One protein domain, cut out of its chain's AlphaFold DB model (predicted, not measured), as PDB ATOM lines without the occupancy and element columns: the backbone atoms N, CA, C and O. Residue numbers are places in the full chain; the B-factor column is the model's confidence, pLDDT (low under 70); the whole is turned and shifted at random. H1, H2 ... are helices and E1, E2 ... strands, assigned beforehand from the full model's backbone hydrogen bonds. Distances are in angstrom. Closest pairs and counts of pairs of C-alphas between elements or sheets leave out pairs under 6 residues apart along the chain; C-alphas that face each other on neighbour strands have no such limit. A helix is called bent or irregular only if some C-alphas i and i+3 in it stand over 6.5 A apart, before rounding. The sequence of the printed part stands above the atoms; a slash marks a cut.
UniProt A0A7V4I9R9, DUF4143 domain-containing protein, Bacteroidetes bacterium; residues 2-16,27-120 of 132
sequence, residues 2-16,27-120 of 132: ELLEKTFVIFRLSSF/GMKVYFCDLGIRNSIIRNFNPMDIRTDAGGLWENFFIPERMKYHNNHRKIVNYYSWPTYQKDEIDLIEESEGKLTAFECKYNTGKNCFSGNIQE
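Overview. This is residues 2 to 16 and 27 to 120 of the 132 residues of the protein "DUF4143 domain-containing protein" of Bacteroidetes bacterium (UniProt A0A7V4I9R9). A small twisted sheet, E3 E4 E5, has the long helix H3 over one face and no named helix over the other. The same helix reaches on, with residues 56 to 64, past a second small sheet of two strands, E1 and E2, which stands beside edge strand E3, with the short helix H1 at the far end of E1. Residues 68 to 74, of which 68 to 72 belong to H3, stick out free, and the last 17 printed residues, 104 to 120, are a long tail after E5. You are reading 109 printed residues, with three named helices and five named strands in the order H1 E1 E2 H2 H3 E3 E4 E5; both sheets are antiparallel, the larger in the order E3 - E4 - E5, and the class is mixed, helices and strands. The whole is compact, with a radius of gyration of the C-alphas of 14.6 A and spans of 41 by 38 by 31 A.

Arrangement. Begin at the larger sheet, a meander, each strand the antiparallel neighbour of the one before: E3, residues 78 to 82, E4, residues 90 to 96, and E5, residues 99 to 103. E3 and E4 form a hairpin at 152 degrees, where you find N 80 and O 93 within hydrogen-bond range at 2.9 A and N 93 and O 80 at 2.8 A. E4 and E5 form a hairpin at 156 degrees, with N 94 and O 101 at 2.8 A and N 101 and O 94 at 2.9 A. E3 and E5 are the edge strands, and the sheet is only just strongly twisted, its C-alphas lying up to 4.4 A off the best plane. Now look at H3, residues 54 to 72, which is on this sheet at a height over the sheet of 9.8 A. It lies over E4 and only just over E3, on which 3 of its C-alphas fall, and it runs along the strands, at 2 degrees to E4 on the local plane; the closest C-alphas of H3 and E4 are those of Ile 63 and Leu 92, 7.1 A apart. Next find E1, residues 10 to 14, and E2, residues 28 to 32, antiparallel at 155 degrees, with N 13 and O 29 within hydrogen-bond range at 2.8 A. The closest C-alphas of E1 and E3 are those of Ser 14 and Tyr 80, 5.2 A apart; those of E2 and H3 are Tyr 31 and Asn 60, 5.6 A apart. H2, residues 35 to 41, and H3 form a helical hairpin and only just touch, with 3 pairs of C-alphas within 8 A, made by residues 57 to 61 of H3 alone; the closest are Leu 35 and Phe 61, 7.1 A apart, and the helices run opposite ways at a steep tilt of 44 degrees. H1, residues 2 to 6, is apart from H2 and H3; its closest C-alpha to E1 is that of Glu 5, 5.5 A from that of Phe 11. Every O i to N i+4 pair is within hydrogen-bond range in H1 and H2, and 14 of 15 are in H3.

Along the chain. Find C-alpha 90 at (38.114, -1.565, -14.040); from there E4 runs 17.0 A to C-alpha 96. E3 and E1 each measure 13.2 A, E5 and E2 each 13.5 A. H3 runs 26.7 A from C-alpha 54 at (33.989, 10.191, -2.136) to C-alpha 72 at (22.872, 12.234, -26.348); it is neither bent nor irregular, but only just: C-alphas 61 and 64 are 6.2 A apart. H2 measures 9.8 A and H1 6.1 A, beginning at C-alpha 2, (13.669, -4.871, -9.924).

Size, cuts and confidence. The two C-alphas farthest apart are those of Arg 43 and Gly 98, 41.7 A. Residues 17 to 26 are not printed, and C-alphas 16 and 27 are 9.4 A apart across this cut, which lies between E1 and E2. The link from H2 to H3 is long, with 12 residues. The mean pLDDT of the printed part is 84.4; residues 84 to 88 and 109 to 120 are under 70.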
ATOM      1  N   GLU A   2      14.328  -5.115  -8.623       84.88
ATOM      2  CA  GLU A   2      13.669  -4.871  -9.924       84.88
ATOM      3  C   GLU A   2      12.696  -3.682  -9.947       84.88
ATOM      4  O   GLU A   2      12.632  -2.962 -10.937       84.88
ATOM      5  N   LEU A   3      11.965  -3.435  -8.854       91.56
ATOM      6  CA  LEU A   3      11.087  -2.267  -8.748       91.56
ATOM      7  C   LEU A   3      11.860  -0.944  -8.863       91.56
ATOM      8  O   LEU A   3      11.415  -0.036  -9.555       91.56
ATOM      9  N   LEU A   4      13.019  -0.837  -8.209       89.50
ATOM     10  CA  LEU A   4      13.844   0.378  -8.221       89.50
ATOM     11  C   LEU A   4      14.471   0.625  -9.597       89.50
ATOM     12  O   LEU A   4      14.635   1.768 -10.009       89.50
ATOM     13  N   GLU A   5      14.782  -0.445 -10.322       89.38
ATOM     14  CA  GLU A   5      15.269  -0.354 -11.698       89.38
ATOM     15  C   GLU A   5      14.153   0.071 -12.662       89.38
ATOM     16  O   GLU A   5      14.327   1.009 -13.433       89.38
ATOM     17  N   LYS A   6      12.960  -0.531 -12.552       91.25
ATOM     18  CA  LYS A   6      11.778  -0.151 -13.353       91.25
ATOM     19  C   LYS A   6      11.271   1.265 -13.063       91.25
ATOM     20  O   LYS A   6      10.581   1.844 -13.894       91.25
ATOM     21  N   THR A   7      11.593   1.809 -11.892       93.88
ATOM     22  CA  THR A   7      11.270   3.190 -11.497       93.88
ATOM     23  C   THR A   7      12.416   4.167 -11.762       93.88
ATOM     24  O   THR A   7      12.321   5.324 -11.365       93.88
ATOM     25  N   PHE A   8      13.478   3.732 -12.451       90.38
ATOM     26  CA  PHE A   8      14.635   4.557 -12.817       90.38
ATOM     27  C   PHE A   8      15.369   5.182 -11.621       90.38
ATOM     28  O   PHE A   8      16.026   6.211 -11.762       90.38
ATOM     29  N   VAL A   9      15.297   4.560 -10.441       93.44
ATOM     30  CA  VAL A   9      16.041   4.998  -9.250       93.44
ATOM     31  C   VAL A   9      17.479   4.484  -9.295       93.44
ATOM     32  O   VAL A   9      18.418   5.202  -8.945       93.44
ATOM     33  N   ILE A  10      17.650   3.240  -9.739       94.62
ATOM     34  CA  ILE A  10      18.947   2.576  -9.884       94.62
ATOM     35  C   ILE A  10      19.067   1.936 -11.263       94.62
ATOM     36  O   ILE A  10      18.063   1.625 -11.901       94.62
ATOM     37  N   PHE A  11      20.294   1.650 -11.675       92.00
ATOM     38  CA  PHE A  11      20.581   0.769 -12.797       92.00
ATOM     39  C   PHE A  11      21.694  -0.209 -12.433       92.00
ATOM     40  O   PHE A  11      22.444  -0.026 -11.466       92.00
ATOM     41  N   ARG A  12      21.766  -1.289 -13.204       91.38
ATOM     42  CA  ARG A  12      22.673  -2.405 -12.965       91.38
ATOM     43  C   ARG A  12      23.711  -2.458 -14.071       91.38
ATOM     44  O   ARG A  12      23.373  -2.367 -15.247       91.38
ATOM     45  N   LEU A  13      24.967  -2.623 -13.682       91.06
ATOM     46  CA  LEU A  13      26.085  -2.794 -14.591       91.06
ATOM     47  C   LEU A  13      26.569  -4.242 -14.512       91.06
ATOM     48  O   LEU A  13      27.174  -4.670 -13.522       91.06
ATOM     49  N   SER A  14      26.270  -5.004 -15.562       88.81
ATOM     50  CA  SER A  14      26.633  -6.416 -15.670       88.81
ATOM     51  C   SER A  14      28.145  -6.595 -15.748       88.81
ATOM     52  O   SER A  14      28.846  -5.772 -16.327       88.81
ATOM     53  N   SER A  15      28.661  -7.689 -15.197       86.56
ATOM     54  CA  SER A  15      30.073  -8.029 -15.359       86.56
ATOM     55  C   SER A  15      30.370  -8.520 -16.780       86.56
ATOM     56  O   SER A  15      29.623  -9.315 -17.365       86.56
ATOM     57  N   PHE A  16      31.488  -8.059 -17.332       83.38
ATOM     58  CA  PHE A  16      32.000  -8.495 -18.617       83.38
ATOM     59  C   PHE A  16      32.419  -9.964 -18.519       83.38
ATOM     60  O   PHE A  16      33.265 -10.341 -17.707       83.38
ATOM     61  N   GLY A  27      29.039 -11.338 -10.792       71.12
ATOM     62  CA  GLY A  27      28.879 -10.159  -9.941       71.12
ATOM     63  C   GLY A  27      28.355  -8.969 -10.748       71.12
ATOM     64  O   GLY A  27      28.638  -8.837 -11.939       71.12
ATOM     65  N   MET A  28      27.567  -8.117 -10.107       82.12
ATOM     66  CA  MET A  28      26.894  -6.989 -10.742       82.12
ATOM     67  C   MET A  28      27.071  -5.761  -9.858       82.12
ATOM     68  O   MET A  28      26.804  -5.830  -8.657       82.12
ATOM     69  N   LYS A  29      27.511  -4.647 -10.449       88.69
ATOM     70  CA  LYS A  29      27.572  -3.355  -9.755       88.69
ATOM     71  C   LYS A  29      26.226  -2.639  -9.907       88.69
ATOM     72  O   LYS A  29      25.551  -2.777 -10.928       88.69
ATOM     73  N   VAL A  30      25.811  -1.908  -8.877       91.94
ATOM     74  CA  VAL A  30      24.539  -1.171  -8.848       91.94
ATOM     75  C   VAL A  30      24.837   0.288  -8.570       91.94
ATOM     76  O   VAL A  30      25.544   0.595  -7.612       91.94
ATOM     77  N   TYR A  31      24.261   1.171  -9.376       94.69
ATOM     78  CA  TYR A  31      24.440   2.612  -9.247       94.69
ATOM     79  C   TYR A  31      23.095   3.316  -9.206       94.69
ATOM     80  O   TYR A  31      22.107   2.846  -9.772       94.69
ATOM     81  N   PHE A  32      23.066   4.470  -8.553       96.62
ATOM     82  CA  PHE A  32      21.920   5.366  -8.589       96.62
ATOM     83  C   PHE A  32      21.884   6.155  -9.894       96.62
ATOM     84  O   PHE A  32      22.919   6.614 -10.373       96.62
ATOM     85  N   CYS A  33      20.688   6.379 -10.425       94.38
ATOM     86  CA  CYS A  33      20.492   7.296 -11.547       94.38
ATOM     87  C   CYS A  33      20.695   8.763 -11.131       94.38
ATOM     88  O   CYS A  33      21.122   9.582 -11.944       94.38
ATOM     89  N   ASP A  34      20.400   9.078  -9.865       94.12
ATOM     90  CA  ASP A  34      20.473  10.419  -9.286       94.12
ATOM     91  C   ASP A  34      21.259  10.412  -7.961       94.12
ATOM     92  O   ASP A  34      20.967   9.653  -7.028       94.12
ATOM     93  N   LEU A  35      22.273  11.277  -7.873       94.75
ATOM     94  CA  LEU A  35      23.138  11.378  -6.694       94.75
ATOM     95  C   LEU A  35      22.472  12.090  -5.517       94.75
ATOM     96  O   LEU A  35      22.839  11.831  -4.374       94.75
ATOM     97  N   GLY A  36      21.504  12.968  -5.770       95.19
ATOM     98  CA  GLY A  36      20.674  13.586  -4.742       95.19
ATOM     99  C   GLY A  36      19.826  12.542  -4.025       95.19
ATOM    100  O   GLY A  36      19.825  12.508  -2.795       95.19
ATOM    101  N   ILE A  37      19.203  11.620  -4.769       95.12
ATOM    102  CA  ILE A  37      18.484  10.477  -4.184       95.12
ATOM    103  C   ILE A  37      19.445   9.625  -3.352       95.12
ATOM    104  O   ILE A  37      19.177   9.401  -2.168       95.12
ATOM    105  N   ARG A  38      20.599   9.231  -3.912       95.50
ATOM    106  CA  ARG A  38      21.647   8.495  -3.176       95.50
ATOM    107  C   ARG A  38      22.013   9.194  -1.865       95.50
ATOM    108  O   ARG A  38      21.957   8.578  -0.803       95.50
ATOM    109  N   ASN A  39      22.368  10.477  -1.943       96.44
ATOM    110  CA  ASN A  39      22.828  11.282  -0.814       96.44
ATOM    111  C   ASN A  39      21.733  11.492   0.237       96.44
ATOM    112  O   ASN A  39      22.036  11.464   1.430       96.44
ATOM    113  N   SER A  40      20.470  11.629  -0.182       97.00
ATOM    114  CA  SER A  40      19.324  11.726   0.727       97.00
ATOM    115  C   SER A  40      19.127  10.449   1.546       97.00
ATOM    116  O   SER A  40      18.949  10.532   2.761       97.00
ATOM    117  N   ILE A  41      19.255   9.275   0.915       94.94
ATOM    118  CA  ILE A  41      19.087   7.967   1.566       94.94
ATOM    119  C   ILE A  41      20.159   7.761   2.640       94.94
ATOM    120  O   ILE A  41      19.847   7.337   3.752       94.94
ATOM    121  N   ILE A  42      21.414   8.108   2.338       94.88
ATOM    122  CA  ILE A  42      22.525   7.995   3.297       94.88
ATOM    123  C   ILE A  42      22.651   9.214   4.227       94.88
ATOM    124  O   ILE A  42      23.534   9.235   5.081       94.88
ATOM    125  N   ARG A  43      21.784  10.227   4.067       96.12
ATOM    126  CA  ARG A  43      21.800  11.511   4.795       96.12
ATOM    127  C   ARG A  43      23.174  12.180   4.823       96.12
ATOM    128  O   ARG A  43      23.576  12.759   5.829       96.12
ATOM    129  N   ASN A  44      23.898  12.107   3.711       95.56
ATOM    130  CA  ASN A  44      25.231  12.676   3.590       95.56
ATOM    131  C   ASN A  44      25.275  13.635   2.402       95.56
ATOM    132  O   ASN A  44      25.383  13.213   1.249       95.56
ATOM    133  N   PHE A  45      25.228  14.930   2.705       95.25
ATOM    134  CA  PHE A  45      25.413  16.035   1.757       95.25
ATOM    135  C   PHE A  45      26.707  16.801   2.032       95.25
ATOM    136  O   PHE A  45      26.875  17.926   1.571       95.25
ATOM    137  N   ASN A  46      27.617  16.198   2.800       94.75
ATOM    138  CA  ASN A  46      28.886  16.824   3.108       94.75
ATOM    139  C   ASN A  46      29.683  17.093   1.820       94.75
ATOM    140  O   ASN A  46      29.570  16.303   0.870       94.75
ATOM    141  N   PRO A  47      30.499  18.160   1.793       91.31
ATOM    142  CA  PRO A  47      31.429  18.417   0.699       91.31
ATOM    143  C   PRO A  47      32.421  17.256   0.513       91.31
ATOM    144  O   PRO A  47      32.737  16.541   1.461       91.31
ATOM    145  N   MET A  48      32.873  17.024  -0.727       88.19
ATOM    146  CA  MET A  48      33.608  15.805  -1.123       88.19
ATOM    147  C   MET A  48      34.913  15.552  -0.353       88.19
ATOM    148  O   MET A  48      35.340  14.407  -0.248       88.19
ATOM    149  N   ASP A  49      35.551  16.599   0.155       87.88
ATOM    150  CA  ASP A  49      36.816  16.573   0.897       87.88
ATOM    151  C   ASP A  49      36.712  15.897   2.269       87.88
ATOM    152  O   ASP A  49      37.687  15.308   2.732       87.88
ATOM    153  N   ILE A  50      35.536  15.930   2.899       89.75
ATOM    154  CA  ILE A  50      35.308  15.336   4.226       89.75
ATOM    155  C   ILE A  50      34.493  14.035   4.178       89.75
ATOM    156  O   ILE A  50      34.113  13.486   5.214       89.75
ATOM    157  N   ARG A  51      34.186  13.532   2.978       90.69
ATOM    158  CA  ARG A  51      33.417  12.296   2.790       90.69
ATOM    159  C   ARG A  51      34.317  11.071   2.777       90.69
ATOM    160  O   ARG A  51      35.313  11.022   2.066       90.69
ATOM    161  N   THR A  52      33.879  10.017   3.453       90.88
ATOM    162  CA  THR A  52      34.515   8.695   3.381       90.88
ATOM    163  C   THR A  52      34.126   7.916   2.120       90.88
ATOM    164  O   THR A  52      34.862   7.031   1.699       90.88
ATOM    165  N   ASP A  53      32.997   8.253   1.487       92.88
ATOM    166  CA  ASP A  53      32.462   7.596   0.288       92.88
ATOM    167  C   ASP A  53      32.754   8.359  -1.017       92.88
ATOM    168  O   ASP A  53      32.108   8.101  -2.032       92.88
ATOM    169  N   ALA A  54      33.704   9.303  -1.004       91.00
ATOM    170  CA  ALA A  54      33.989  10.191  -2.136       91.00
ATOM    171  C   ALA A  54      34.321   9.428  -3.432       91.00
ATOM    172  O   ALA A  54      33.803   9.774  -4.492       91.00
ATOM    173  N   GLY A  55      35.115   8.353  -3.345       89.31
ATOM    174  CA  GLY A  55      35.445   7.504  -4.496       89.31
ATOM    175  C   GLY A  55      34.219   6.823  -5.107       89.31
ATOM    176  O   GLY A  55      33.974   6.951  -6.301       89.31
ATOM    177  N   GLY A  56      33.382   6.184  -4.284       91.25
ATOM    178  CA  GLY A  56      32.159   5.532  -4.767       91.25
ATOM    179  C   GLY A  56      31.094   6.522  -5.255       91.25
ATOM    180  O   GLY A  56      30.332   6.220  -6.170       91.25
ATOM    181  N   LEU A  57      31.036   7.727  -4.677       93.56
ATOM    182  CA  LEU A  57      30.185   8.808  -5.181       93.56
ATOM    183  C   LEU A  57      30.673   9.299  -6.552       93.56
ATOM    184  O   LEU A  57      29.855   9.523  -7.441       93.56
ATOM    185  N   TRP A  58      31.988   9.418  -6.735       91.69
ATOM    186  CA  TRP A  58      32.601   9.773  -8.012       91.69
ATOM    187  C   TRP A  58      32.347   8.724  -9.099       91.69
ATOM    188  O   TRP A  58      31.946   9.069 -10.206       91.69
ATOM    189  N   GLU A  59      32.508   7.444  -8.778       91.81
ATOM    190  CA  GLU A  59      32.197   6.333  -9.683       91.81
ATOM    191  C   GLU A  59      30.710   6.342 -10.086       91.81
ATOM    192  O   GLU A  59      30.381   6.325 -11.276       91.81
ATOM    193  N   ASN A  60      29.799   6.478  -9.109       94.31
ATOM    194  CA  ASN A  60      28.362   6.602  -9.367       94.31
ATOM    195  C   ASN A  60      28.033   7.876 -10.165       94.31
ATOM    196  O   ASN A  60      27.023   7.902 -10.854       94.31
ATOM    197  N   PHE A  61      28.820   8.945 -10.083       94.25
ATOM    198  CA  PHE A  61      28.637  10.113 -10.943       94.25
ATOM    199  C   PHE A  61      29.071   9.808 -12.380       94.25
ATOM    200  O   PHE A  61      28.299   9.974 -13.321       94.25
ATOM    201  N   PHE A  62      30.305   9.331 -12.540       93.69
ATOM    202  CA  PHE A  62      30.953   9.170 -13.834       93.69
ATOM    203  C   PHE A  62      30.180   8.235 -14.769       93.69
ATOM    204  O   PHE A  62      29.955   8.577 -15.928       93.69
ATOM    205  N   ILE A  63      29.747   7.075 -14.275       92.81
ATOM    206  CA  ILE A  63      29.136   6.030 -15.108       92.81
ATOM    207  C   ILE A  63      27.818   6.487 -15.763       92.81
ATOM    208  O   ILE A  63      27.740   6.465 -16.993       92.81
ATOM    209  N   PRO A  64      26.783   6.934 -15.023       93.25
ATOM    210  CA  PRO A  64      25.554   7.406 -15.647       93.25
ATOM    211  C   PRO A  64      25.763   8.662 -16.495       93.25
ATOM    212  O   PRO A  64      25.118   8.780 -17.534       93.25
ATOM    213  N   GLU A  65      26.673   9.575 -16.134       94.00
ATOM    214  CA  GLU A  65      26.997  10.716 -17.004       94.00
ATOM    215  C   GLU A  65      27.617  10.268 -18.328       94.00
ATOM    216  O   GLU A  65      27.261  10.767 -19.398       94.00
ATOM    217  N   ARG A  66      28.483   9.255 -18.288       93.56
ATOM    218  CA  ARG A  66      29.066   8.659 -19.484       93.56
ATOM    219  C   ARG A  66      28.009   7.975 -20.359       93.56
ATOM    220  O   ARG A  66      28.009   8.168 -21.575       93.56
ATOM    221  N   MET A  67      27.065   7.250 -19.761       93.62
ATOM    222  CA  MET A  67      25.929   6.656 -20.482       93.62
ATOM    223  C   MET A  67      25.035   7.732 -21.120       93.62
ATOM    224  O   MET A  67      24.686   7.631 -22.298       93.62
ATOM    225  N   LYS A  68      24.717   8.807 -20.381       93.75
ATOM    226  CA  LYS A  68      23.961   9.962 -20.900       93.75
ATOM    227  C   LYS A  68      24.687  10.624 -22.066       93.75
ATOM    228  O   LYS A  68      24.054  10.937 -23.071       93.75
ATOM    229  N   TYR A  69      26.005  10.798 -21.966       94.69
ATOM    230  CA  TYR A  69      26.825  11.344 -23.044       94.69
ATOM    231  C   TYR A  69      26.659  10.534 -24.335       94.69
ATOM    232  O   TYR A  69      26.351  11.111 -25.377       94.69
ATOM    233  N   HIS A  70      26.794   9.208 -24.284       95.19
ATOM    234  CA  HIS A  70      26.618   8.356 -25.467       95.19
ATOM    235  C   HIS A  70      25.195   8.393 -26.016       95.19
ATOM    236  O   HIS A  70      25.021   8.524 -27.227       95.19
ATOM    237  N   ASN A  71      24.189   8.362 -25.138       94.19
ATOM    238  CA  ASN A  71      22.785   8.465 -25.533       94.19
ATOM    239  C   ASN A  71      22.488   9.795 -26.250       94.19
ATOM    240  O   ASN A  71      21.867   9.807 -27.312       94.19
ATOM    241  N   ASN A  72      23.012  10.910 -25.734       96.44
ATOM    242  CA  ASN A  72      22.872  12.234 -26.348       96.44
ATOM    243  C   ASN A  72      23.547  12.313 -27.729       96.44
ATOM    244  O   ASN A  72      23.073  13.029 -28.607       96.44
ATOM    245  N   HIS A  73      24.616  11.540 -27.941       95.88
ATOM    246  CA  HIS A  73      25.304  11.413 -29.230       95.88
ATOM    247  C   HIS A  73      24.758  10.277 -30.106       95.88
ATOM    248  O   HIS A  73      25.330  10.000 -31.160       95.88
ATOM    249  N   ARG A  74      23.664   9.620 -29.693       94.81
ATOM    250  CA  ARG A  74      23.037   8.489 -30.397       94.81
ATOM    251  C   ARG A  74      24.015   7.348 -30.704       94.81
ATOM    252  O   ARG A  74      23.902   6.690 -31.735       94.81
ATOM    253  N   LYS A  75      24.986   7.123 -29.816       93.88
ATOM    254  CA  LYS A  75      25.934   6.011 -29.924       93.88
ATOM    255  C   LYS A  75      25.342   4.762 -29.286       93.88
ATOM    256  O   LYS A  75      24.831   4.822 -28.171       93.88
ATOM    257  N   ILE A  76      25.443   3.637 -29.987       93.38
ATOM    258  CA  ILE A  76      25.065   2.325 -29.463       93.38
ATOM    259  C   ILE A  76      26.300   1.741 -28.788       93.38
ATOM    260  O   ILE A  76      27.269   1.396 -29.460       93.38
ATOM    261  N   VAL A  77      26.266   1.676 -27.461       94.19
ATOM    262  CA  VAL A  77      27.391   1.233 -26.636       94.19
ATOM    263  C   VAL A  77      26.871   0.248 -25.601       94.19
ATOM    264  O   VAL A  77      25.872   0.525 -24.935       94.19
ATOM    265  N   ASN A  78      27.551  -0.886 -25.449       92.81
ATOM    266  CA  ASN A  78      27.294  -1.793 -24.339       92.81
ATOM    267  C   ASN A  78      28.202  -1.435 -23.161       92.81
ATOM    268  O   ASN A  78      29.377  -1.116 -23.353       92.81
ATOM    269  N   TYR A  79      27.663  -1.519 -21.946       92.88
ATOM    270  CA  TYR A  79      28.378  -1.167 -20.722       92.88
ATOM    271  C   TYR A  79      28.540  -2.380 -19.821       92.88
ATOM    272  O   TYR A  79      27.573  -3.095 -19.550       92.88
ATOM    273  N   TYR A  80      29.749  -2.564 -19.302       91.19
ATOM    274  CA  TYR A  80      30.067  -3.655 -18.392       91.19
ATOM    275  C   TYR A  80      30.980  -3.200 -17.257       91.19
ATOM    276  O   TYR A  80      31.678  -2.201 -17.368       91.19
ATOM    277  N   SER A  81      31.001  -3.962 -16.170       88.31
ATOM    278  CA  SER A  81      32.009  -3.870 -15.111       88.31
ATOM    279  C   SER A  81      32.996  -5.026 -15.246       88.31
ATOM    280  O   SER A  81      32.661  -6.055 -15.833       88.31
ATOM    281  N   TRP A  82      34.203  -4.912 -14.696       83.94
ATOM    282  CA  TRP A  82      35.116  -6.053 -14.632       83.94
ATOM    283  C   TRP A  82      35.484  -6.366 -13.180       83.94
ATOM    284  O   TRP A  82      36.222  -5.605 -12.557       83.94
ATOM    285  N   PRO A  83      35.029  -7.503 -12.626       70.31
ATOM    286  CA  PRO A  83      35.471  -7.940 -11.314       70.31
ATOM    287  C   PRO A  83      36.918  -8.421 -11.433       70.31
ATOM    288  O   PRO A  83      37.206  -9.467 -12.019       70.31
ATOM    289  N   THR A  84      37.850  -7.638 -10.908       66.06
ATOM    290  CA  THR A  84      39.215  -8.109 -10.681       66.06
ATOM    291  C   THR A  84      39.284  -8.773  -9.309       66.06
ATOM    292  O   THR A  84      38.575  -8.391  -8.384       66.06
ATOM    293  N   TYR A  85      40.146  -9.774  -9.169       56.00
ATOM    294  CA  TYR A  85      40.424 -10.394  -7.871       56.00
ATOM    295  C   TYR A  85      41.848 -10.081  -7.379       56.00
ATOM    296  O   TYR A  85      42.170 -10.407  -6.242       56.00
ATOM    297  N   GLN A  86      42.724  -9.513  -8.227       48.81
ATOM    298  CA  GLN A  86      44.171  -9.404  -7.949       48.81
ATOM    299  C   GLN A  86      44.907  -8.207  -8.609       48.81
ATOM    300  O   GLN A  86      46.112  -8.074  -8.415       48.81
ATOM    301  N   LYS A  87      44.251  -7.351  -9.406       57.84
ATOM    302  CA  LYS A  87      44.870  -6.211 -10.136       57.84
ATOM    303  C   LYS A  87      43.985  -4.966 -10.099       57.84
ATOM    304  O   LYS A  87      42.867  -5.097  -9.637       57.84
ATOM    305  N   ASP A  88      44.467  -3.835 -10.619       63.22
ATOM    306  CA  ASP A  88      43.716  -2.580 -10.805       63.22
ATOM    307  C   ASP A  88      42.258  -2.836 -11.243       63.22
ATOM    308  O   ASP A  88      42.001  -3.581 -12.198       63.22
ATOM    309  N   GLU A  89      41.305  -2.279 -10.494       70.31
ATOM    310  CA  GLU A  89      39.868  -2.425 -10.740       70.31
ATOM    311  C   GLU A  89      39.451  -1.615 -11.971       70.31
ATOM    312  O   GLU A  89      39.777  -0.440 -12.096       70.31
ATOM    313  N   ILE A  90      38.735  -2.255 -12.904       84.06
ATOM    314  CA  ILE A  90      38.114  -1.565 -14.040       84.06
ATOM    315  C   ILE A  90      36.631  -1.393 -13.719       84.06
ATOM    316  O   ILE A  90      35.873  -2.369 -13.651       84.06
ATOM    317  N   ASP A  91      36.216  -0.141 -13.563       86.69
ATOM    318  CA  ASP A  91      34.857   0.212 -13.153       86.69
ATOM    319  C   ASP A  91      33.869   0.171 -14.313       86.69
ATOM    320  O   ASP A  91      32.728  -0.264 -14.138       86.69
ATOM    321  N   LEU A  92      34.321   0.582 -15.502       89.88
ATOM    322  CA  LEU A  92      33.501   0.644 -16.703       89.88
ATOM    323  C   LEU A  92      34.263   0.135 -17.925       89.88
ATOM    324  O   LEU A  92      35.370   0.576 -18.222       89.88
ATOM    325  N   ILE A  93      33.620  -0.749 -18.674       90.56
ATOM    326  CA  ILE A  93      34.007  -1.165 -20.015       90.56
ATOM    327  C   ILE A  93      32.900  -0.738 -20.966       90.56
ATOM    328  O   ILE A  93      31.729  -1.031 -20.734       90.56
ATOM    329  N   GLU A  94      33.294  -0.073 -22.041       92.56
ATOM    330  CA  GLU A  94      32.441   0.330 -23.148       92.56
ATOM    331  C   GLU A  94      32.781  -0.514 -24.367       92.56
ATOM    332  O   GLU A  94      33.933  -0.533 -24.804       92.56
ATOM    333  N   GLU A  95      31.786  -1.181 -24.936       90.94
ATOM    334  CA  GLU A  95      31.910  -1.882 -26.209       90.94
ATOM    335  C   GLU A  95      31.116  -1.145 -27.285       90.94
ATOM    336  O   GLU A  95      29.902  -0.976 -27.166       90.94
ATOM    337  N   SER A  96      31.797  -0.713 -28.341       90.56
ATOM    338  CA  SER A  96      31.187  -0.040 -29.489       90.56
ATOM    339  C   SER A  96      31.974  -0.381 -30.745       90.56
ATOM    340  O   SER A  96      33.199  -0.308 -30.738       90.56
ATOM    341  N   GLU A  97      31.287  -0.730 -31.836       88.94
ATOM    342  CA  GLU A  97      31.917  -1.017 -33.142       88.94
ATOM    343  C   GLU A  97      33.039  -2.081 -33.071       88.94
ATOM    344  O   GLU A  97      34.047  -1.998 -33.769       88.94
ATOM    345  N   GLY A  98      32.890  -3.073 -32.185       83.88
ATOM    346  CA  GLY A  98      33.894  -4.122 -31.963       83.88
ATOM    347  C   GLY A  98      35.150  -3.660 -31.212       83.88
ATOM    348  O   GLY A  98      36.103  -4.429 -31.097       83.88
ATOM    349  N   LYS A  99      35.166  -2.426 -30.696       87.69
ATOM    350  CA  LYS A  99      36.244  -1.877 -29.865       87.69
ATOM    351  C   LYS A  99      35.822  -1.830 -28.407       87.69
ATOM    352  O   LYS A  99      34.687  -1.472 -28.095       87.69
ATOM    353  N   LEU A 100      36.768  -2.145 -27.526       88.38
ATOM    354  CA  LEU A 100      36.589  -2.104 -26.081       88.38
ATOM    355  C   LEU A 100      37.419  -0.970 -25.484       88.38
ATOM    356  O   LEU A 100      38.629  -0.899 -25.683       88.38
ATOM    357  N   THR A 101      36.755  -0.088 -24.745       88.88
ATOM    358  CA  THR A 101      37.394   0.995 -23.989       88.88
ATOM    359  C   THR A 101      37.159   0.754 -22.507       88.88
ATOM    360  O   THR A 101      36.019   0.554 -22.101       88.88
ATOM    361  N   ALA A 102      38.216   0.772 -21.698       88.31
ATOM    362  CA  ALA A 102      38.119   0.571 -20.257       88.31
ATOM    363  C   ALA A 102      38.441   1.859 -19.494       88.31
ATOM    364  O   ALA A 102      39.337   2.614 -19.877       88.31
ATOM    365  N   PHE A 103      37.724   2.074 -18.394       87.50
ATOM    366  CA  PHE A 103      37.887   3.211 -17.501       87.50
ATOM    367  C   PHE A 103      38.042   2.738 -16.057       87.50
ATOM    368  O   PHE A 103      37.278   1.903 -15.567       87.50
ATOM    369  N   GLU A 104      39.010   3.339 -15.379       87.06
ATOM    370  CA  GLU A 104      39.206   3.258 -13.934       87.06
ATOM    371  C   GLU A 104      38.861   4.623 -13.324       87.06
ATOM    372  O   GLU A 104      39.389   5.659 -13.745       87.06
ATOM    373  N   CYS A 105      37.956   4.640 -12.348       85.44
ATOM    374  CA  CYS A 105      37.469   5.849 -11.700       85.44
ATOM    375  C   CYS A 105      38.284   6.134 -10.437       85.44
ATOM    376  O   CYS A 105      38.009   5.617  -9.359       85.44
ATOM    377  N   LYS A 106      39.263   7.034 -10.542       83.62
ATOM    378  CA  LYS A 106      40.035   7.520  -9.389       83.62
ATOM    379  C   LYS A 106      39.604   8.928  -9.002       83.62
ATOM    380  O   LYS A 106      39.730   9.856  -9.798       83.62
ATOM    381  N   TYR A 107      39.134   9.087  -7.766       81.69
ATOM    382  CA  TYR A 107      38.903  10.398  -7.166       81.69
ATOM    383  C   TYR A 107      40.158  10.848  -6.407       81.69
ATOM    384  O   TYR A 107      40.633  10.139  -5.521       81.69
ATOM    385  N   ASN A 108      40.702  12.017  -6.752       78.31
ATOM    386  CA  ASN A 108      41.857  12.613  -6.080       78.31
ATOM    387  C   ASN A 108      41.568  14.085  -5.761       78.31
ATOM    388  O   ASN A 108      41.017  14.806  -6.589       78.31
ATOM    389  N   THR A 109      41.952  14.530  -4.566       66.19
ATOM    390  CA  THR A 109      41.789  15.908  -4.079       66.19
ATOM    391  C   THR A 109      42.942  16.843  -4.492       66.19
ATOM    392  O   THR A 109      42.894  18.036  -4.200       66.19
ATOM    393  N   GLY A 110      43.981  16.333  -5.171       62.12
ATOM    394  CA  GLY A 110      45.114  17.114  -5.694       62.12
ATOM    395  C   GLY A 110      44.888  17.736  -7.086       62.12
ATOM    396  O   GLY A 110      43.962  17.370  -7.793       62.12
ATOM    397  N   LYS A 111      45.786  18.640  -7.526       48.06
ATOM    398  CA  LYS A 111      45.677  19.489  -8.748       48.06
ATOM    399  C   LYS A 111      45.452  18.770 -10.096       48.06
ATOM    400  O   LYS A 111      45.166  19.442 -11.080       48.06
ATOM    401  N   ASN A 112      45.537  17.442 -10.142       42.47
ATOM    402  CA  ASN A 112      45.174  16.629 -11.303       42.47
ATOM    403  C   ASN A 112      43.920  15.809 -10.956       42.47
ATOM    404  O   ASN A 112      44.000  14.607 -10.720       42.47
ATOM    405  N   CYS A 113      42.763  16.473 -10.894       43.66
ATOM    406  CA  CYS A 113      41.494  15.882 -10.443       43.66
ATOM    407  C   CYS A 113      40.868  14.872 -11.426       43.66
ATOM    408  O   CYS A 113      39.755  14.411 -11.198       43.66
ATOM    409  N   PHE A 114      41.540  14.541 -12.529       45.16
ATOM    410  CA  PHE A 114      40.999  13.673 -13.569       45.16
ATOM    411  C   PHE A 114      42.110  12.823 -14.173       45.16
ATOM    412  O   PHE A 114      42.828  13.260 -15.069       45.16
ATOM    413  N   SER A 115      42.244  11.589 -13.699       41.09
ATOM    414  CA  SER A 115      42.995  10.559 -14.414       41.09
ATOM    415  C   SER A 115      42.140   9.302 -14.505       41.09
ATOM    416  O   SER A 115      42.329   8.345 -13.758       41.09
ATOM    417  N   GLY A 116      41.176   9.303 -15.424       46.19
ATOM    418  CA  GLY A 116      40.783   8.040 -16.028       46.19
ATOM    419  C   GLY A 116      41.955   7.617 -16.903       46.19
ATOM    420  O   GLY A 116      42.193   8.243 -17.935       46.19
ATOM    421  N   ASN A 117      42.741   6.630 -16.473       44.50
ATOM    422  CA  ASN A 117      43.703   6.014 -17.378       44.50
ATOM    423  C   ASN A 117      42.893   5.362 -18.499       44.50
ATOM    424  O   ASN A 117      42.198   4.375 -18.270       44.50
ATOM    425  N   ILE A 118      42.956   5.940 -19.698       46.28
ATOM    426  CA  ILE A 118      42.382   5.334 -20.894       46.28
ATOM    427  C   ILE A 118      43.331   4.207 -21.274       46.28
ATOM    428  O   ILE A 118      44.377   4.436 -21.880       46.28
ATOM    429  N   GLN A 119      42.992   2.992 -20.865       51.22
ATOM    430  CA  GLN A 119      43.636   1.807 -21.401       51.22
ATOM    431  C   GLN A 119      42.703   1.228 -22.457       51.22
ATOM    432  O   GLN A 119      41.550   0.889 -22.178       51.22
ATOM    433  N   GLU A 120      43.203   1.108 -23.683       43.22
ATOM    434  CA  GLU A 120      42.601   0.219 -24.670       43.22
ATOM    435  C   GLU A 120      42.851  -1.208 -24.177       43.22
ATOM    436  O   GLU A 120      43.886  -1.829 -24.429       43.22
TER     437      GLU A 120